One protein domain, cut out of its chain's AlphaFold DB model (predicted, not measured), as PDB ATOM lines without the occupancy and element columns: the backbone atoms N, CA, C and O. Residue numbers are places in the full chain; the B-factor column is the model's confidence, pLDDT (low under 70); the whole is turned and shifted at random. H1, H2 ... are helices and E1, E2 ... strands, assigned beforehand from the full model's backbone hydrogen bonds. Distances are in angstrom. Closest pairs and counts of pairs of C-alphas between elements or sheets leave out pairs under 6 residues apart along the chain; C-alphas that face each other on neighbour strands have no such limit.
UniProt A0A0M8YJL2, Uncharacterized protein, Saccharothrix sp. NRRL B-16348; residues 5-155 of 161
ATOM      1  N   PRO A   5     187.132 238.071 183.779       93.44
ATOM      2  CA  PRO A   5     186.441 238.142 185.067       93.44
ATOM      3  C   PRO A   5     184.922 237.989 184.936       93.44
ATOM      4  O   PRO A   5     184.331 238.452 183.956       93.44
ATOM      5  N   LEU A   6     184.272 237.412 185.953       93.75
ATOM      6  CA  LEU A   6     182.815 237.228 185.991       93.75
ATOM      7  C   LEU A   6     182.046 238.524 185.683       93.75
ATOM      8  O   LEU A   6     181.040 238.502 184.980       93.75
ATOM      9  N   VAL A   7     182.538 239.660 186.187       92.25
ATOM     10  CA  VAL A   7     181.918 240.984 186.010       92.25
ATOM     11  C   VAL A   7     182.054 241.562 184.596       92.25
ATOM     12  O   VAL A   7     181.348 242.511 184.268       92.25
ATOM     13  N   GLU A   8     182.947 241.013 183.770       92.00
ATOM     14  CA  GLU A   8     183.235 241.497 182.413       92.00
ATOM     15  C   GLU A   8     182.666 240.585 181.313       92.00
ATOM     16  O   GLU A   8     182.615 240.990 180.151       92.00
ATOM     17  N   GLY A   9     182.259 239.357 181.650       90.50
ATOM     18  CA  GLY A   9     181.771 238.370 180.685       90.50
ATOM     19  C   GLY A   9     180.246 238.245 180.600       90.50
ATOM     20  O   GLY A   9     179.500 238.837 181.377       90.50
ATOM     21  N   ASP A  10     179.782 237.435 179.644       92.12
ATOM     22  CA  ASP A  10     178.366 237.088 179.475       92.12
ATOM     23  C   ASP A  10     178.112 235.652 179.953       92.12
ATOM     24  O   ASP A  10     178.688 234.692 179.434       92.12
ATOM     25  N   LEU A  11     177.197 235.484 180.915       93.81
ATOM     26  CA  LEU A  11     176.798 234.168 181.423       93.81
ATOM     27  C   LEU A  11     176.236 233.250 180.335       93.81
ATOM     28  O   LEU A  11     176.296 232.030 180.488       93.81
ATOM     29  N   ARG A  12     175.752 233.799 179.214       92.50
ATOM     30  CA  ARG A  12     175.273 233.006 178.075       92.50
ATOM     31  C   ARG A  12     176.368 232.240 177.348       92.50
ATOM     32  O   ARG A  12     176.063 231.298 176.625       92.50
ATOM     33  N   TRP A  13     177.638 232.571 177.574       91.25
ATOM     34  CA  TRP A  13     178.741 231.745 177.080       91.25
ATOM     35  C   TRP A  13     178.793 230.379 177.772       91.25
ATOM     36  O   TRP A  13     179.239 229.407 177.168       91.25
ATOM     37  N   VAL A  14     178.317 230.289 179.015       92.12
ATOM     38  CA  VAL A  14     178.247 229.039 179.792       92.12
ATOM     39  C   VAL A  14     176.831 228.459 179.755       92.12
ATOM     40  O   VAL A  14     176.658 227.245 179.645       92.12
ATOM     41  N   PHE A  15     175.817 229.329 179.802       92.81
ATOM     42  CA  PHE A  15     174.392 229.004 179.876       92.81
ATOM     43  C   PHE A  15     173.624 229.619 178.685       92.81
ATOM     44  O   PHE A  15     172.980 230.657 178.848       92.81
ATOM     45  N   PRO A  16     173.678 229.015 177.482       89.75
ATOM     46  CA  PRO A  16     173.214 229.645 176.236       89.75
ATOM     47  C   PRO A  16     171.772 230.160 176.269       89.75
ATOM     48  O   PRO A  16     171.494 231.254 175.782       89.75
ATOM     49  N   ASP A  17     170.877 229.404 176.905       90.00
ATOM     50  CA  ASP A  17     169.443 229.705 176.969       90.00
ATOM     51  C   ASP A  17     169.041 230.451 178.258       90.00
ATOM     52  O   ASP A  17     167.876 230.447 178.660       90.00
ATOM     53  N   LEU A  18     169.999 231.083 178.951       94.00
ATOM     54  CA  LEU A  18     169.742 231.764 180.219       94.00
ATOM     55  C   LEU A  18     168.857 233.008 180.042       94.00
ATOM     56  O   LEU A  18     169.254 234.018 179.444       94.00
ATOM     57  N   VAL A  19     167.669 232.938 180.646       94.12
ATOM     58  CA  VAL A  19     166.707 234.045 180.744       94.12
ATOM     59  C   VAL A  19     166.917 234.831 182.044       94.12
ATOM     60  O   VAL A  19     167.130 236.041 182.005       94.12
ATOM     61  N   GLU A  20     166.935 234.140 183.187       94.19
ATOM     62  CA  GLU A  20     167.037 234.725 184.535       94.19
ATOM     63  C   GLU A  20     168.498 235.010 184.939       94.19
ATOM     64  O   GLU A  20     169.058 234.386 185.843       94.19
ATOM     65  N   VAL A  21     169.141 235.950 184.237       96.44
ATOM     66  CA  VAL A  21     170.576 236.262 184.402       96.44
ATOM     67  C   VAL A  21     170.929 236.679 185.833       96.44
ATOM     68  O   VAL A  21     171.891 236.166 186.397       96.44
ATOM     69  N   GLU A  22     170.151 237.579 186.439       96.62
ATOM     70  CA  GLU A  22     170.463 238.138 187.764       96.62
ATOM     71  C   GLU A  22     170.413 237.092 188.885       96.62
ATOM     72  O   GLU A  22     171.219 237.148 189.818       96.62
ATOM     73  N   ALA A  23     169.507 236.115 188.791       97.31
ATOM     74  CA  ALA A  23     169.408 235.038 189.773       97.31
ATOM     75  C   ALA A  23     170.683 234.180 189.772       97.31
ATOM     76  O   ALA A  23     171.301 233.980 190.817       97.31
ATOM     77  N   VAL A  24     171.126 233.756 188.584       97.88
ATOM     78  CA  VAL A  24     172.364 232.981 188.408       97.88
ATOM     79  C   VAL A  24     173.587 233.803 188.821       97.88
ATOM     80  O   VAL A  24     174.431 233.324 189.577       97.88
ATOM     81  N   LEU A  25     173.666 235.066 188.392       97.81
ATOM     82  CA  LEU A  25     174.780 235.956 188.725       97.81
ATOM     83  C   LEU A  25     174.912 236.184 190.237       97.81
ATOM     84  O   LEU A  25     176.024 236.202 190.764       97.81
ATOM     85  N   THR A  26     173.790 236.332 190.944       97.88
ATOM     86  CA  THR A  26     173.778 236.503 192.404       97.88
ATOM     87  C   THR A  26     174.412 235.307 193.108       97.88
ATOM     88  O   THR A  26     175.257 235.487 193.985       97.88
ATOM     89  N   VAL A  27     174.059 234.086 192.697       98.44
ATOM     90  CA  VAL A  27     174.623 232.854 193.265       98.44
ATOM     91  C   VAL A  27     176.118 232.735 192.957       98.44
ATOM     92  O   VAL A  27     176.915 232.459 193.856       98.44
ATOM     93  N   LEU A  28     176.530 233.027 191.719       98.25
ATOM     94  CA  LEU A  28     177.941 232.974 191.330       98.25
ATOM     95  C   LEU A  28     178.799 233.991 192.094       98.25
ATOM     96  O   LEU A  28     179.889 233.642 192.537       98.25
ATOM     97  N   ARG A  29     178.296 235.202 192.368       97.62
ATOM     98  CA  ARG A  29     178.999 236.180 193.223       97.62
ATOM     99  C   ARG A  29     179.208 235.680 194.655       97.62
ATOM    100  O   ARG A  29     180.237 235.958 195.268       97.62
ATOM    101  N   LEU A  30     178.258 234.918 195.202       98.25
ATOM    102  CA  LEU A  30     178.440 234.285 196.513       98.25
ATOM    103  C   LEU A  30     179.527 233.203 196.472       98.25
ATOM    104  O   LEU A  30     180.269 233.046 197.445       98.25
ATOM    105  N   ALA A  31     179.630 232.466 195.364       97.94
ATOM    106  CA  ALA A  31     180.672 231.465 195.173       97.94
ATOM    107  C   ALA A  31     182.052 232.120 195.012       97.94
ATOM    108  O   ALA A  31     183.000 231.712 195.684       97.94
ATOM    109  N   GLU A  32     182.144 233.185 194.212       97.12
ATOM    110  CA  GLU A  32     183.343 234.017 194.056       97.12
ATOM    111  C   GLU A  32     183.862 234.502 195.411       97.12
ATOM    112  O   GLU A  32     185.007 234.225 195.763       97.12
ATOM    113  N   ALA A  33     182.996 235.092 196.241       96.69
ATOM    114  CA  ALA A  33     183.373 235.564 197.573       96.69
ATOM    115  C   ALA A  33     183.941 234.450 198.479       96.69
ATOM    116  O   ALA A  33     184.792 234.705 199.339       96.69
ATOM    117  N   ARG A  34     183.497 233.193 198.315       97.00
ATOM    118  CA  ARG A  34     184.057 232.047 199.058       97.00
ATOM    119  C   ARG A  34     185.454 231.693 198.578       97.00
ATOM    120  O   ARG A  34     186.328 231.459 199.415       97.00
ATOM    121  N   VAL A  35     185.671 231.695 197.266       95.81
ATOM    122  CA  VAL A  35     186.991 231.432 196.682       95.81
ATOM    123  C   VAL A  35     187.967 232.556 197.021       95.81
ATOM    124  O   VAL A  35     189.086 232.276 197.440       95.81
ATOM    125  N   GLU A  36     187.545 233.816 196.949       95.25
ATOM    126  CA  GLU A  36     188.358 234.964 197.366       95.25
ATOM    127  C   GLU A  36     188.741 234.885 198.845       95.25
ATOM    128  O   GLU A  36     189.896 235.111 199.212       95.25
ATOM    129  N   ARG A  37     187.794 234.504 199.711       95.12
ATOM    130  CA  ARG A  37     188.068 234.291 201.136       95.12
ATOM    131  C   ARG A  37     189.070 233.162 201.363       95.12
ATOM    132  O   ARG A  37     189.930 233.296 202.237       95.12
ATOM    133  N   LEU A  38     188.965 232.067 200.610       94.88
ATOM    134  CA  LEU A  38     189.942 230.981 200.642       94.88
ATOM    135  C   LEU A  38     191.316 231.485 200.191       94.88
ATOM    136  O   LEU A  38     192.288 231.331 200.924       94.88
ATOM    137  N   ALA A  39     191.399 232.159 199.047       93.81
ATOM    138  CA  ALA A  39     192.647 232.707 198.526       93.81
ATOM    139  C   ALA A  39     193.308 233.674 199.531       93.81
ATOM    140  O   ALA A  39     194.483 233.526 199.875       93.81
ATOM    141  N   GLY A  40     192.529 234.583 200.128       91.94
ATOM    142  CA  GLY A  40     193.004 235.483 201.181       91.94
ATOM    143  C   GLY A  40     193.560 234.745 202.406       91.94
ATOM    144  O   GLY A  40     194.568 235.166 202.971       91.94
ATOM    145  N   ARG A  41     192.967 233.605 202.790       89.88
ATOM    146  CA  ARG A  41     193.500 232.727 203.852       89.88
ATOM    147  C   ARG A  41     194.801 232.045 203.458       89.88
ATOM    148  O   ARG A  41     195.678 231.885 204.301       89.88
ATOM    149  N   LEU A  42     194.922 231.691 202.186       88.38
ATOM    150  CA  LEU A  42     196.142 231.170 201.591       88.38
ATOM    151  C   LEU A  42     197.215 232.262 201.391       88.38
ATOM    152  O   LEU A  42     198.341 231.954 201.018       88.38
ATOM    153  N   GLY A  43     196.911 233.534 201.674       86.69
ATOM    154  CA  GLY A  43     197.871 234.638 201.628       86.69
ATOM    155  C   GLY A  43     198.106 235.221 200.234       86.69
ATOM    156  O   GLY A  43     199.059 235.978 200.049       86.69
ATOM    157  N   ARG A  44     197.254 234.896 199.251       84.69
ATOM    158  CA  ARG A  44     197.302 235.473 197.900       84.69
ATOM    159  C   ARG A  44     195.901 235.873 197.442       84.69
ATOM    160  O   ARG A  44     194.981 235.085 197.611       84.69
ATOM    161  N   PRO A  45     195.707 237.059 196.850       82.75
ATOM    162  CA  PRO A  45     194.423 237.382 196.242       82.75
ATOM    163  C   PRO A  45     194.136 236.398 195.099       82.75
ATOM    164  O   PRO A  45     195.013 236.119 194.281       82.75
ATOM    165  N   GLY A  46     192.921 235.850 195.077       80.06
ATOM    166  CA  GLY A  46     192.433 235.034 193.966       80.06
ATOM    167  C   GLY A  46     191.925 235.920 192.830       80.06
ATOM    168  O   GLY A  46     191.622 237.090 193.048       80.06
ATOM    169  N   ALA A  47     191.806 235.358 191.629       84.38
ATOM    170  CA  ALA A  47     191.224 236.052 190.476       84.38
ATOM    171  C   ALA A  47     189.680 236.065 190.482       84.38
ATOM    172  O   ALA A  47     189.079 236.561 189.536       84.38
ATOM    173  N   GLY A  48     189.053 235.501 191.520       92.38
ATOM    174  CA  GLY A  48     187.610 235.281 191.561       92.38
ATOM    175  C   GLY A  48     187.167 234.188 190.589       92.38
ATOM    176  O   GLY A  48     187.948 233.286 190.264       92.38
ATOM    177  N   LEU A  49     185.907 234.261 190.157       95.19
ATOM    178  CA  LEU A  49     185.388 233.417 189.079       95.19
ATOM    179  C   LEU A  49     185.722 234.050 187.729       95.19
ATOM    180  O   LEU A  49     185.540 235.249 187.510       95.19
ATOM    181  N   VAL A  50     186.182 233.221 186.800       95.56
ATOM    182  CA  VAL A  50     186.592 233.636 185.463       95.56
ATOM    183  C   VAL A  50     186.007 232.725 184.395       95.56
ATOM    184  O   VAL A  50     185.794 231.533 184.608       95.56
ATOM    185  N   PHE A  51     185.761 233.293 183.220       93.25
ATOM    186  CA  PHE A  51     185.393 232.539 182.035       93.25
ATOM    187  C   PHE A  51     186.636 232.040 181.303       93.25
ATOM    188  O   PHE A  51     187.526 232.818 180.939       93.25
ATOM    189  N   ASP A  52     186.626 230.746 180.996       86.88
ATOM    190  CA  ASP A  52     187.587 230.091 180.119       86.88
ATOM    191  C   ASP A  52     187.009 230.033 178.702       86.88
ATOM    192  O   ASP A  52     186.470 229.013 178.260       86.88
ATOM    193  N   HIS A  53     187.073 231.163 177.993       78.81
ATOM    194  CA  HIS A  53     186.555 231.278 176.630       78.81
ATOM    195  C   HIS A  53     187.680 231.122 175.597       78.81
ATOM    196  O   HIS A  53     188.544 231.987 175.439       78.81
ATOM    197  N   LEU A  54     187.641 230.035 174.824       74.25
ATOM    198  CA  LEU A  54     188.527 229.850 173.673       74.25
ATOM    199  C   LEU A  54     187.986 230.627 172.459       74.25
ATOM    200  O   LEU A  54     186.797 230.516 172.156       74.25
ATOM    201  N   PRO A  55     188.811 231.399 171.728       73.94
ATOM    202  CA  PRO A  55     188.368 232.055 170.500       73.94
ATOM    203  C   PRO A  55     187.784 231.047 169.499       73.94
ATOM    204  O   PRO A  55     188.432 230.059 169.161       73.94
ATOM    205  N   GLY A  56     186.560 231.295 169.027       73.44
ATOM    206  CA  GLY A  56     185.851 230.416 168.088       73.44
ATOM    207  C   GLY A  56     185.149 229.208 168.720       73.44
ATOM    208  O   GLY A  56     184.456 228.485 168.006       73.44
ATOM    209  N   ALA A  57     185.281 228.991 170.034       76.94
ATOM    210  CA  ALA A  57     184.454 228.018 170.735       76.94
ATOM    211  C   ALA A  57     183.036 228.585 170.941       76.94
ATOM    212  O   ALA A  57     182.901 229.757 171.290       76.94
ATOM    213  N   PRO A  58     181.981 227.774 170.745       76.50
ATOM    214  CA  PRO A  58     180.598 228.214 170.945       76.50
ATOM    215  C   PRO A  58     180.224 228.389 172.423       76.50
ATOM    216  O   PRO A  58     179.172 228.946 172.719       76.50
ATOM    217  N   TYR A  59     181.063 227.894 173.332       81.88
ATOM    218  CA  TYR A  59     180.805 227.844 174.762       81.88
ATOM    219  C   TYR A  59     182.091 228.127 175.546       81.88
ATOM    220  O   TYR A  59     183.190 227.788 175.089       81.88
ATOM    221  N   ALA A  60     181.938 228.686 176.741       87.88
ATOM    222  CA  ALA A  60     183.002 228.897 177.714       87.88
ATOM    223  C   ALA A  60     182.862 227.936 178.901       87.88
ATOM    224  O   ALA A  60     181.759 227.508 179.247       87.88
ATOM    225  N   GLY A  61     183.990 227.627 179.540       90.12
ATOM    226  CA  GLY A  61     183.990 227.137 180.918       90.12
ATOM    227  C   GLY A  61     183.852 228.297 181.904       90.12
ATOM    228  O   GLY A  61     184.077 229.456 181.547       90.12
ATOM    229  N   LEU A  62     183.510 227.977 183.148       94.56
ATOM    230  CA  LEU A  62     183.594 228.905 184.275       94.56
ATOM    231  C   LEU A  62     184.476 228.266 185.338       94.56
ATOM    232  O   LEU A  62     184.208 227.135 185.726       94.56
ATOM    233  N   SER A  63     185.499 228.952 185.825       95.62
ATOM    234  CA  SER A  63     186.409 228.388 186.820       95.62
ATOM    235  C   SER A  63     186.857 229.417 187.844       95.62
ATOM    236  O   SER A  63     186.754 230.622 187.634       95.62
ATOM    237  N   ALA A  64     187.336 228.946 188.990       95.75
ATOM    238  CA  ALA A  64     188.051 229.769 189.951       95.75
ATOM    239  C   ALA A  64     189.170 228.959 190.597       95.75
ATOM    240  O   ALA A  64     188.980 227.802 190.980       95.75
ATOM    241  N   LEU A  65     190.330 229.595 190.753       94.31
ATOM    242  CA  LEU A  65     191.533 228.993 191.312       94.31
ATOM    243  C   LEU A  65     192.011 229.797 192.522       94.31
ATOM    244  O   LEU A  65     192.272 230.998 192.425       94.31
ATOM    245  N   ALA A  66     192.194 229.107 193.645       94.38
ATOM    246  CA  ALA A  66     192.951 229.598 194.787       94.38
ATOM    247  C   ALA A  66     194.191 228.715 194.965       94.38
ATOM    248  O   ALA A  66     194.083 227.505 195.162       94.38
ATOM    249  N   GLU A  67     195.381 229.307 194.887       91.25
ATOM    250  CA  GLU A  67     196.640 228.567 194.965       91.25
ATOM    251  C   GLU A  67     197.620 229.176 195.969       91.25
ATOM    252  O   GLU A  67     197.729 230.395 196.124       91.25
ATOM    253  N   PHE A  68     198.370 228.299 196.633       87.81
ATOM    254  CA  PHE A  68     199.478 228.671 197.500       87.81
ATOM    255  C   PHE A  68     200.564 227.606 197.465       87.81
ATOM    256  O   PHE A  68     200.302 226.428 197.706       87.81
ATOM    257  N   GLU A  69     201.789 228.053 197.186       85.75
ATOM    258  CA  GLU A  69     202.958 227.191 197.007       85.75
ATOM    259  C   GLU A  69     202.652 226.032 196.043       85.75
ATOM    260  O   GLU A  69     202.461 226.244 194.845       85.75
ATOM    261  N   GLU A  70     202.603 224.808 196.562       86.50
ATOM    262  CA  GLU A  70     202.393 223.593 195.787       86.50
ATOM    263  C   GLU A  70     200.917 223.188 195.707       86.50
ATOM    264  O   GLU A  70     200.585 222.357 194.868       86.50
ATOM    265  N   VAL A  71     200.024 223.767 196.516       91.44
ATOM    266  CA  VAL A  71     198.613 223.356 196.627       91.44
ATOM    267  C   VAL A  71     197.709 224.268 195.796       91.44
ATOM    268  O   VAL A  71     197.858 225.491 195.808       91.44
ATOM    269  N   ALA A  72     196.755 223.671 195.088       93.69
ATOM    270  CA  ALA A  72     195.706 224.346 194.337       93.69
ATOM    271  C   ALA A  72     194.327 223.854 194.782       93.69
ATOM    272  O   ALA A  72     194.129 222.665 195.022       93.69
ATOM    273  N   PHE A  73     193.389 224.792 194.866       95.75
ATOM    274  CA  PHE A  73     191.968 224.582 195.096       95.75
ATOM    275  C   PHE A  73     191.241 225.149 193.886       95.75
ATOM    276  O   PHE A  73     191.328 226.350 193.618       95.75
ATOM    277  N   HIS A  74     190.563 224.290 193.146       96.31
ATOM    278  CA  HIS A  74     189.977 224.629 191.863       96.31
ATOM    279  C   HIS A  74     188.503 224.248 191.869       96.31
ATOM    280  O   HIS A  74     188.155 223.131 192.235       96.31
ATOM    281  N   VAL A  75     187.638 225.176 191.477       97.38
ATOM    282  CA  VAL A  75     186.255 224.876 191.096       97.38
ATOM    283  C   VAL A  75     186.114 225.169 189.619       97.38
ATOM    284  O   VAL A  75     186.629 226.182 189.146       97.38
ATOM    285  N   HIS A  76     185.419 224.304 188.892       95.31
ATOM    286  CA  HIS A  76     185.138 224.542 187.491       95.31
ATOM    287  C   HIS A  76     183.786 223.972 187.064       95.31
ATOM    288  O   HIS A  76     183.308 222.965 187.581       95.31
ATOM    289  N   VAL A  77     183.179 224.648 186.099       94.94
ATOM    290  CA  VAL A  77     181.998 224.221 185.363       94.94
ATOM    291  C   VAL A  77     182.459 223.837 183.973       94.94
ATOM    292  O   VAL A  77     182.940 224.683 183.211       94.94
ATOM    293  N   SER A  78     182.314 222.561 183.644       85.88
ATOM    294  CA  SER A  78     182.580 222.040 182.314       85.88
ATOM    295  C   SER A  78     181.287 221.627 181.614       85.88
ATOM    296  O   SER A  78     180.253 221.319 182.213       85.88
ATOM    297  N   LEU A  79     181.339 221.674 180.288       83.94
ATOM    298  CA  LEU A  79     180.260 221.190 179.438       83.94
ATOM    299  C   LEU A  79     180.288 219.660 179.424       83.94
ATOM    300  O   LEU A  79     181.374 219.070 179.488       83.94
ATOM    301  N   PRO A  80     179.129 219.005 179.258       82.19
ATOM    302  CA  PRO A  80     179.089 217.558 179.198       82.19
ATOM    303  C   PRO A  80     179.909 217.059 178.007       82.19
ATOM    304  O   PRO A  80     179.888 217.632 176.914       82.19
ATOM    305  N   ARG A  81     180.626 215.954 178.206       82.25
ATOM    306  CA  ARG A  81     181.362 215.254 177.150       82.25
ATOM    307  C   ARG A  81     180.703 213.918 176.857       82.25
ATOM    308  O   ARG A  81     180.231 213.232 177.758       82.25
ATOM    309  N   ASP A  82     180.688 213.533 175.587       78.88
ATOM    310  CA  ASP A  82     180.396 212.157 175.194       78.88
ATOM    311  C   ASP A  82     181.514 211.245 175.739       78.88
ATOM    312  O   ASP A  82     182.671 211.439 175.356       78.88
ATOM    313  N   PRO A  83     181.217 210.259 176.602       79.69
ATOM    314  CA  PRO A  83     182.249 209.434 177.233       79.69
ATOM    315  C   PRO A  83     182.942 208.473 176.256       79.69
ATOM    316  O   PRO A  83     184.051 208.020 176.525       79.69
ATOM    317  N   HIS A  84     182.324 208.159 175.116       83.38
ATOM    318  CA  HIS A  84     182.891 207.260 174.109       83.38
ATOM    319  C   HIS A  84     183.741 208.002 173.083       83.38
ATOM    320  O   HIS A  84     184.700 207.448 172.549       83.38
ATOM    321  N   ARG A  85     183.364 209.245 172.772       82.19
ATOM    322  CA  ARG A  85     184.007 210.047 171.723       82.19
ATOM    323  C   ARG A  85     184.904 211.147 172.276       82.19
ATOM    324  O   ARG A  85     185.688 211.712 171.523       82.19
ATOM    325  N   ASN A  86     184.782 211.453 173.566       78.88
ATOM    326  CA  ASN A  86     185.429 212.581 174.232       78.88
ATOM    327  C   ASN A  86     185.179 213.927 173.517       78.88
ATOM    328  O   ASN A  86     186.061 214.780 173.420       78.88
ATOM    329  N   VAL A  87     183.965 214.108 172.988       81.81
ATOM    330  CA  VAL A  87     183.542 215.330 172.284       81.81
ATOM    331  C   VAL A  87     182.564 216.106 173.160       81.81
ATOM    332  O   VAL A  87     181.710 215.505 173.809       81.81
ATOM    333  N   LEU A  88     182.686 217.436 173.168       81.75
ATOM    334  CA  LEU A  88     181.758 218.324 173.869       81.75
ATOM    335  C   LEU A  88     180.339 218.164 173.318       81.75
ATOM    336  O   LEU A  88     180.129 218.114 172.104       81.75
ATOM    337  N   ARG A  89     179.364 218.125 174.219       84.31
ATOM    338  CA  ARG A  89     177.943 218.175 173.899       84.31
ATOM    339  C   ARG A  89     177.361 219.494 174.405       84.31
ATOM    340  O   ARG A  89     177.837 220.011 175.415       84.31
ATOM    341  N   PRO A  90     176.339 220.038 173.725       83.75
ATOM    342  CA  PRO A  90     175.574 221.144 174.277       83.75
ATOM    343  C   PRO A  90     175.016 220.745 175.650       83.75
ATOM    344  O   PRO A  90     174.522 219.619 175.779       83.75
ATOM    345  N   PRO A  91     175.111 221.617 176.663       85.00
ATOM    346  CA  PRO A  91     174.437 221.392 177.930       85.00
ATOM    347  C   PRO A  91     172.912 221.509 177.746       85.00
ATOM    348  O   PRO A  91     172.467 222.119 176.767       85.00
ATOM    349  N   PRO A  92     172.100 220.965 178.671       91.00
ATOM    350  CA  PRO A  92     172.467 220.222 179.890       91.00
ATOM    351  C   PRO A  92     172.961 218.772 179.650       91.00
ATOM    352  O   PRO A  92     172.751 218.223 178.563       91.00
ATOM    353  N   PRO A  93     173.600 218.121 180.653       93.00
ATOM    354  CA  PRO A  93     173.882 218.636 182.000       93.00
ATOM    355  C   PRO A  93     175.232 219.357 182.106       93.00
ATOM    356  O   PRO A  93     176.233 218.885 181.568       93.00
ATOM    357  N   TRP A  94     175.289 220.455 182.860       94.38
ATOM    358  CA  TRP A  94     176.558 221.072 183.265       94.38
ATOM    359  C   TRP A  94     177.239 220.209 184.326       94.38
ATOM    360  O   TRP A  94     176.588 219.786 185.282       94.38
ATOM    361  N   GLN A  95     178.534 219.953 184.159       94.50
ATOM    362  CA  GLN A  95     179.348 219.269 185.161       94.50
ATOM    363  C   GLN A  95     180.013 220.322 186.033       94.50
ATOM    364  O   GLN A  95     180.731 221.182 185.527       94.50
ATOM    365  N   VAL A  96     179.753 220.275 187.332       97.06
ATOM    366  CA  VAL A  96     180.387 221.149 188.313       97.06
ATOM    367  C   VAL A  96     181.321 220.303 189.152       97.06
ATOM    368  O   VAL A  96     180.893 219.331 189.768       97.06
ATOM    369  N   GLU A  97     182.588 220.684 189.185       97.06
ATOM    370  CA  GLU A  97     183.649 219.910 189.812       97.06
ATOM    371  C   GLU A  97     184.507 220.802 190.707       97.06
ATOM    372  O   GLU A  97     184.787 221.963 190.404       97.06
ATOM    373  N   GLY A  98     184.921 220.237 191.835       97.19
ATOM    374  CA  GLY A  98     185.887 220.802 192.758       97.19
ATOM    375  C   GLY A  98     187.059 219.861 192.916       97.19
ATOM    376  O   GLY A  98     186.860 218.668 193.118       97.19
ATOM    377  N   GLU A  99     188.266 220.404 192.881       96.81
ATOM    378  CA  GLU A  99     189.510 219.654 192.965       96.81
ATOM    379  C   GLU A  99     190.460 220.338 193.951       96.81
ATOM    380  O   GLU A  99     190.634 221.560 193.944       96.81
ATOM    381  N   ILE A 100     191.103 219.534 194.793       95.19
ATOM    382  CA  ILE A 100     192.289 219.923 195.551       95.19
ATOM    383  C   ILE A 100     193.455 219.133 194.979       95.19
ATOM    384  O   ILE A 100     193.447 217.902 195.032       95.19
ATOM    385  N   SER A 101     194.479 219.821 194.486       94.06
ATOM    386  CA  SER A 101     195.659 219.174 193.919       94.06
ATOM    387  C   SER A 101     196.967 219.773 194.392       94.06
ATOM    388  O   SER A 101     197.043 220.900 194.883       94.06
ATOM    389  N   VAL A 102     198.029 218.985 194.262       91.94
ATOM    390  CA  VAL A 102     199.387 219.367 194.653       91.94
ATOM    391  C   VAL A 102     200.343 219.228 193.482       91.94
ATOM    392  O   VAL A 102     200.215 218.319 192.670       91.94
ATOM    393  N   ARG A 103     201.312 220.131 193.366       87.81
ATOM    394  CA  ARG A 103     202.327 220.092 192.309       87.81
ATOM    395  C   ARG A 103     203.199 218.842 192.451       87.81
ATOM    396  O   ARG A 103     203.728 218.589 193.524       87.81
ATOM    397  N   CYS A 104     203.385 218.079 191.379       84.31
ATOM    398  CA  CYS A 104     204.314 216.949 191.390       84.31
ATOM    399  C   CYS A 104     205.766 217.457 191.457       84.31
ATOM    400  O   CYS A 104     206.139 218.372 190.719       84.31
ATOM    401  N   ASP A 105     206.581 216.864 192.332       78.31
ATOM    402  CA  ASP A 105     208.019 217.150 192.470       78.31
ATOM    403  C   ASP A 105     208.911 215.960 192.073       78.31
ATOM    404  O   ASP A 105     210.120 216.128 191.923       78.31
ATOM    405  N   ALA A 106     208.327 214.772 191.875       73.69
ATOM    406  CA  ALA A 106     209.054 213.545 191.559       73.69
ATOM    407  C   ALA A 106     209.509 213.489 190.093       73.69
ATOM    408  O   ALA A 106     210.604 213.016 189.791       73.69
ATOM    409  N   ILE A 107     208.675 213.983 189.172       73.94
ATOM    410  CA  ILE A 107     208.929 213.943 187.730       73.94
ATOM    411  C   ILE A 107     208.776 215.354 187.167       73.94
ATOM    412  O   ILE A 107     207.721 215.984 187.284       73.94
ATOM    413  N   ARG A 108     209.838 215.843 186.517       67.62
ATOM    414  CA  ARG A 108     209.799 217.101 185.765       67.62
ATOM    415  C   ARG A 108     208.689 217.005 184.710       67.62
ATOM    416  O   ARG A 108     208.629 216.026 183.979       67.62
ATOM    417  N   ASP A 109     207.824 218.014 184.670       70.62
ATOM    418  CA  ASP A 109     206.688 218.144 183.742       70.62
ATOM    419  C   ASP A 109     205.459 217.251 184.019       70.62
ATOM    420  O   ASP A 109     204.518 217.250 183.232       70.62
ATOM    421  N   CYS A 110     205.382 216.570 185.169       82.00
ATOM    422  CA  CYS A 110     204.185 215.796 185.540       82.00
ATOM    423  C   CYS A 110     202.967 216.668 185.925       82.00
ATOM    424  O   CYS A 110     201.836 216.190 185.951       82.00
ATOM    425  N   GLY A 111     203.167 217.957 186.212       86.81
ATOM    426  CA  GLY A 111     202.073 218.884 186.512       86.81
ATOM    427  C   GLY A 111     201.601 218.808 187.967       86.81
ATOM    428  O   GLY A 111     202.352 219.178 188.875       86.81
ATOM    429  N   ARG A 112     200.345 218.399 188.190       89.25
ATOM    430  CA  ARG A 112     199.690 218.327 189.509       89.25
ATOM    431  C   ARG A 112     199.030 216.957 189.718       89.25
ATOM    432  O   ARG A 112     198.592 216.335 188.758       89.25
ATOM    433  N   HIS A 113     198.960 216.507 190.968       89.88
ATOM    434  CA  HIS A 113     198.239 215.309 191.395       89.88
ATOM    435  C   HIS A 113     196.984 215.706 192.166       89.88
ATOM    436  O   HIS A 113     197.076 216.457 193.142       89.88
ATOM    437  N   GLU A 114     195.835 215.178 191.752       92.56
ATOM    438  CA  GLU A 114     194.587 215.281 192.503       92.56
ATOM    439  C   GLU A 114     194.716 214.561 193.852       92.56
ATOM    440  O   GLU A 114     195.204 213.432 193.936       92.56
ATOM    441  N   ILE A 115     194.286 215.238 194.915       92.81
ATOM    442  CA  ILE A 115     194.247 214.713 196.282       92.81
ATOM    443  C   ILE A 115     192.815 214.390 196.689       92.81
ATOM    444  O   ILE A 115     192.558 213.343 197.281       92.81
ATOM    445  N   GLU A 116     191.893 215.305 196.403       94.38
ATOM    446  CA  GLU A 116     190.469 215.149 196.665       94.38
ATOM    447  C   GLU A 116     189.675 215.838 195.563       94.38
ATOM    448  O   GLU A 116     190.033 216.940 195.139       94.38
ATOM    449  N   SER A 117     188.566 215.224 195.169       96.12
ATOM    450  CA  SER A 117     187.614 215.800 194.231       96.12
ATOM    451  C   SER A 117     186.174 215.578 194.684       96.12
ATOM    452  O   SER A 117     185.856 214.663 195.452       96.12
ATOM    453  N   VAL A 118     185.296 216.457 194.220       97.25
ATOM    454  CA  VAL A 118     183.843 216.338 194.331       97.25
ATOM    455  C   VAL A 118     183.234 216.819 193.022       97.25
ATOM    456  O   VAL A 118     183.719 217.786 192.443       97.25
ATOM    457  N   GLY A 119     182.181 216.162 192.549       95.06
ATOM    458  CA  GLY A 119     181.528 216.548 191.304       95.06
ATOM    459  C   GLY A 119     180.043 216.225 191.294       95.06
ATOM    460  O   GLY A 119     179.599 215.268 191.937       95.06
ATOM    461  N   SER A 120     179.281 217.033 190.564       95.06
ATOM    462  CA  SER A 120     177.848 216.846 190.346       95.06
ATOM    463  C   SER A 120     177.415 217.363 188.974       95.06
ATOM    464  O   SER A 120     178.014 218.271 188.402       95.06
ATOM    465  N   ALA A 121     176.344 216.767 188.450       95.75
ATOM    466  CA  ALA A 121     175.732 217.137 187.182       95.75
ATOM    467  C   ALA A 121     174.421 217.897 187.433       95.75
ATOM    468  O   ALA A 121     173.642 217.499 188.300       95.75
ATOM    469  N   HIS A 122     174.173 218.962 186.669       95.94
ATOM    470  CA  HIS A 122     173.020 219.844 186.857       95.94
ATOM    471  C   HIS A 122     172.303 220.124 185.537       95.94
ATOM    472  O   HIS A 122     172.946 220.420 184.529       95.94
ATOM    473  N   ASP A 123     170.972 220.068 185.554       95.44
ATOM    474  CA  ASP A 123     170.142 220.210 184.351       95.44
ATOM    475  C   ASP A 123     169.663 221.645 184.101       95.44
ATOM    476  O   ASP A 123     169.162 221.946 183.017       95.44
ATOM    477  N   THR A 124     169.833 222.544 185.075       95.88
ATOM    478  CA  THR A 124     169.458 223.956 184.943       95.88
ATOM    479  C   THR A 124     170.639 224.883 185.253       95.88
ATOM    480  O   THR A 124     171.504 224.530 186.062       95.88
ATOM    481  N   PRO A 125     170.685 226.091 184.654       96.25
ATOM    482  CA  PRO A 125     171.713 227.082 184.970       96.25
ATOM    483  C   PRO A 125     171.770 227.468 186.451       96.25
ATOM    484  O   PRO A 125     172.854 227.660 186.996       96.25
ATOM    485  N   LEU A 126     170.609 227.580 187.104       97.62
ATOM    486  CA  LEU A 126     170.538 227.947 188.516       97.62
ATOM    487  C   LEU A 126     171.065 226.817 189.405       97.62
ATOM    488  O   LEU A 126     171.917 227.079 190.249       97.62
ATOM    489  N   ASP A 127     170.664 225.569 189.144       97.56
ATOM    490  CA  ASP A 127     171.184 224.415 189.888       97.56
ATOM    491  C   ASP A 127     172.700 224.268 189.700       97.56
ATOM    492  O   ASP A 127     173.411 223.939 190.647       97.56
ATOM    493  N   ALA A 128     173.212 224.534 188.493       97.06
ATOM    494  CA  ALA A 128     174.648 224.528 188.228       97.06
ATOM    495  C   ALA A 128     175.373 225.618 189.033       97.06
ATOM    496  O   ALA A 128     176.413 225.347 189.632       97.06
ATOM    497  N   ALA A 129     174.823 226.835 189.106       97.94
ATOM    498  CA  ALA A 129     175.384 227.904 189.930       97.94
ATOM    499  C   ALA A 129     175.357 227.563 191.429       97.94
ATOM    500  O   ALA A 129     176.346 227.800 192.126       97.94
ATOM    501  N   ASP A 130     174.278 226.948 191.920       98.44
ATOM    502  CA  ASP A 130     174.198 226.445 193.298       98.44
ATOM    503  C   ASP A 130     175.201 225.308 193.553       98.44
ATOM    504  O   ASP A 130     175.799 225.220 194.633       98.44
ATOM    505  N   GLY A 131     175.459 224.477 192.541       98.12
ATOM    506  CA  GLY A 131     176.552 223.510 192.531       98.12
ATOM    507  C   GLY A 131     177.907 224.189 192.733       98.12
ATOM    508  O   GLY A 131     178.656 223.809 193.634       98.12
ATOM    509  N   VAL A 132     178.200 225.248 191.968       98.31
ATOM    510  CA  VAL A 132     179.457 226.016 192.093       98.31
ATOM    511  C   VAL A 132     179.576 226.612 193.491       98.31
ATOM    512  O   VAL A 132     180.629 226.525 194.123       98.31
ATOM    513  N   LEU A 133     178.483 227.171 194.010       98.62
ATOM    514  CA  LEU A 133     178.418 227.728 195.355       98.62
ATOM    515  C   LEU A 133     178.701 226.670 196.433       98.62
ATOM    516  O   LEU A 133     179.433 226.942 197.395       98.62
ATOM    517  N   THR A 134     178.142 225.471 196.271       98.56
ATOM    518  CA  THR A 134     178.342 224.325 197.170       98.56
ATOM    519  C   THR A 134     179.791 223.853 197.144       98.56
ATOM    520  O   THR A 134     180.416 223.731 198.199       98.56
ATOM    521  N   VAL A 135     180.359 223.667 195.951       98.38
ATOM    522  CA  VAL A 135     181.757 223.258 195.770       98.38
ATOM    523  C   VAL A 135     182.724 224.307 196.322       98.38
ATOM    524  O   VAL A 135     183.654 223.961 197.048       98.38
ATOM    525  N   ALA A 136     182.485 225.596 196.072       98.12
ATOM    526  CA  ALA A 136     183.291 226.678 196.638       98.12
ATOM    527  C   ALA A 136     183.246 226.692 198.178       98.12
ATOM    528  O   ALA A 136     184.253 226.971 198.831       98.12
ATOM    529  N   GLY A 137     182.091 226.355 198.769       97.81
ATOM    530  CA  GLY A 137     181.956 226.140 200.213       97.81
ATOM    531  C   GLY A 137     182.803 224.968 200.705       97.81
ATOM    532  O   GLY A 137     183.591 225.135 201.630       97.81
ATOM    533  N   TRP A 138     182.717 223.820 200.028       97.50
ATOM    534  CA  TRP A 138     183.537 222.648 200.340       97.50
ATOM    535  C   TRP A 138     185.041 222.952 200.262       97.50
ATOM    536  O   TRP A 138     185.777 222.601 201.183       97.50
ATOM    537  N   LEU A 139     185.504 223.657 199.221       96.62
ATOM    538  CA  LEU A 139     186.908 224.065 199.086       96.62
ATOM    539  C   LEU A 139     187.348 224.984 200.230       96.62
ATOM    540  O   LEU A 139     188.428 224.788 200.790       96.62
ATOM    541  N   LEU A 140     186.521 225.967 200.604       96.12
ATOM    542  CA  LEU A 140     186.805 226.869 201.721       96.12
ATOM    543  C   LEU A 140     186.889 226.106 203.052       96.12
ATOM    544  O   LEU A 140     187.833 226.308 203.821       96.12
ATOM    545  N   ASP A 141     185.938 225.210 203.314       96.19
ATOM    546  CA  ASP A 141     185.922 224.390 204.526       96.19
ATOM    547  C   ASP A 141     187.166 223.501 204.590       96.19
ATOM    548  O   ASP A 141     187.862 223.459 205.604       96.19
ATOM    549  N   ARG A 142     187.519 222.847 203.477       93.81
ATOM    550  CA  ARG A 142     188.722 222.014 203.385       93.81
ATOM    551  C   ARG A 142     189.985 222.833 203.595       93.81
ATOM    552  O   ARG A 142     190.773 222.500 204.481       93.81
ATOM    553  N   GLY A 143     190.152 223.916 202.841       91.56
ATOM    554  CA  GLY A 143     191.328 224.781 202.903       91.56
ATOM    555  C   GLY A 143     191.542 225.438 204.268       91.56
ATOM    556  O   GLY A 143     192.671 225.781 204.604       91.56
ATOM    557  N   THR A 144     190.490 225.565 205.085       91.19
ATOM    558  CA  THR A 144     190.581 226.128 206.443       91.19
ATOM    559  C   THR A 144     190.639 225.084 207.558       91.19
ATOM    560  O   THR A 144     191.120 225.395 208.647       91.19
ATOM    561  N   ALA A 145     190.204 223.846 207.307       91.06
ATOM    562  CA  ALA A 145     190.203 222.782 208.308       91.06
ATOM    563  C   ALA A 145     191.602 222.233 208.634       91.06
ATOM    564  O   ALA A 145     191.778 221.618 209.688       91.06
ATOM    565  N   GLN A 146     192.591 222.394 207.742       80.88
ATOM    566  CA  GLN A 146     193.917 221.789 207.909       80.88
ATOM    567  C   GLN A 146     195.077 222.745 207.611       80.88
ATOM    568  O   GLN A 146     194.966 223.585 206.719       80.88
ATOM    569  N   PRO A 147     196.230 222.589 208.292       82.50
ATOM    570  CA  PRO A 147     197.450 223.303 207.926       82.50
ATOM    571  C   PRO A 147     197.899 222.949 206.505       82.50
ATOM    572  O   PRO A 147     197.880 221.778 206.138       82.50
ATOM    573  N   HIS A 148     198.408 223.920 205.741       75.44
ATOM    574  CA  HIS A 148     198.768 223.716 204.327       75.44
ATOM    575  C   HIS A 148     199.752 222.551 204.109       75.44
ATOM    576  O   HIS A 148     199.617 221.779 203.163       75.44
ATOM    577  N   ALA A 149     200.693 222.356 205.039       78.56
ATOM    578  CA  ALA A 149     201.674 221.272 204.994       78.56
ATOM    579  C   ALA A 149     201.068 219.855 205.099       78.56
ATOM    580  O   ALA A 149     201.774 218.867 204.875       78.56
ATOM    581  N   SER A 150     199.787 219.710 205.470       84.94
ATOM    582  CA  SER A 150     199.127 218.400 205.525       84.94
ATOM    583  C   SER A 150     198.756 217.877 204.136       84.94
ATOM    584  O   SER A 150     198.831 216.666 203.926       84.94
ATOM    585  N   TRP A 151     198.421 218.758 203.186       86.38
ATOM    586  CA  TRP A 151     197.992 218.379 201.834       86.38
ATOM    587  C   TRP A 151     199.074 217.605 201.101       86.38
ATOM    588  O   TRP A 151     198.810 216.555 200.522       86.38
ATOM    589  N   ARG A 152     200.328 218.046 201.236       81.00
ATOM    590  CA  ARG A 152     201.469 217.388 200.597       81.00
ATOM    591  C   ARG A 152     201.661 215.944 201.047       81.00
ATOM    592  O   ARG A 152     202.002 215.081 200.251       81.00
ATOM    593  N   LYS A 153     201.387 215.648 202.318       83.69
ATOM    594  CA  LYS A 153     201.539 214.292 202.878       83.69
ATOM    595  C   LYS A 153     200.537 213.291 202.294       83.69
ATOM    596  O   LYS A 153     200.752 212.081 202.420       83.69
ATOM    597  N   ARG A 154     199.459 213.797 201.689       82.81
ATOM    598  CA  ARG A 154     198.413 213.013 201.024       82.81
ATOM    599  C   ARG A 154     198.740 212.702 199.571       82.81
ATOM    600  O   ARG A 154     198.054 211.874 198.986       82.81
ATOM    601  N   ASP A 155     199.791 213.302 199.014       79.31
ATOM    602  CA  ASP A 155     200.310 212.895 197.716       79.31
ATOM    603  C   ASP A 155     200.878 211.475 197.823       79.31
ATOM    604  O   ASP A 155     201.954 211.233 198.386       79.31
TER     605      ASP A 155
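This is residues 5 to 155 of the 161 residues of an uncharacterized protein of Saccharothrix sp. NRRL B-16348 (UniProt A0A0M8YJL2). A twisted antiparallel sheet of five strands forms a wall, with two long helices, H1 and H2, side by side over one of its faces and the other face bare of named helices. The strands follow one another as a meander, each the antiparallel neighbour of the one before, in the order E1, E2, E3, E4, E5; the short helix H3 is over the same face near the end of the printed part. The printed part has 151 residues, with three named helices and five named strands in the chain order H1, E1, E2, E3, E4, E5, H2, H3, and its class is mixed, helices and strands. It is compact, with a radius of gyration of the C-alphas of 15.6 A and spans of 44 by 35 by 26 A.

The sheet holds E1, residues 50 to 52; E2, residues 61 to 68, 22.7 A long; E3, residues 71 to 78, 21.5 A; E4, residues 94 to 103, 27.3 A; and E5, residues 112 to 122, 26.8 A. E4 bends by 53 degrees at residue 100 and E5 by 78 degrees at residue 115. H1, residues 21 to 41, is 30.3 A long and begins at C-alpha 21 (170.576, 236.262, 184.402). H2, residues 125 to 145, is 30.1 A long, and H3, residues 149 to 153, ends at C-alpha 153 (201.539, 214.292, 202.878).

E1 and E5 are the edge strands. In the hairpin E1 and E2, N 50 and O 63 are 2.8 A apart, within hydrogen-bond range; in the hairpin E2 and E3, N 73 and O 66 are 2.8 A apart. In the hairpin E3 and E4, N 74 and O 99 are 2.8 A apart, and in the hairpin E4 and E5, N 98 and O 118 are 2.8 A apart. H2 is on the sheet over E3 and E4 at a height of 8.3 A, along the strands, at 12 degrees to E4 on the local plane; its closest C-alphas to E4 are Val 135 and Gly 98, 5.7 A. H1 is on the same face, over E2 at a height of 10.1 A, at 3 degrees to E2 on the local plane; the closest C-alphas are Ala 39 and Ala 66, 4.9 A. H1 and H2 touch, at a shallow tilt of 12 degrees, the same way; their closest C-alphas are Ala 31 and Leu 133, 4.4 A. H3 is also on that face, only just over E4, with 3 of its C-alphas falling on that strand; C-alphas Arg 152 and Val 102 are the closest, 6.6 A. H3 and H1 are apart. In H1 and H2 every O i to N i+4 pair is within hydrogen-bond range; in H3 it is 0 of 1, with 1 of 2 O i to N i+3 pairs within range.

The C-alphas farthest apart are those of Val 19 and Ala 106, 48.3 A. The printed part has no cut. The link from E3 to E4, 15 residues, is long. The mean pLDDT of the printed part is 90.4, and residue 108 is under 70.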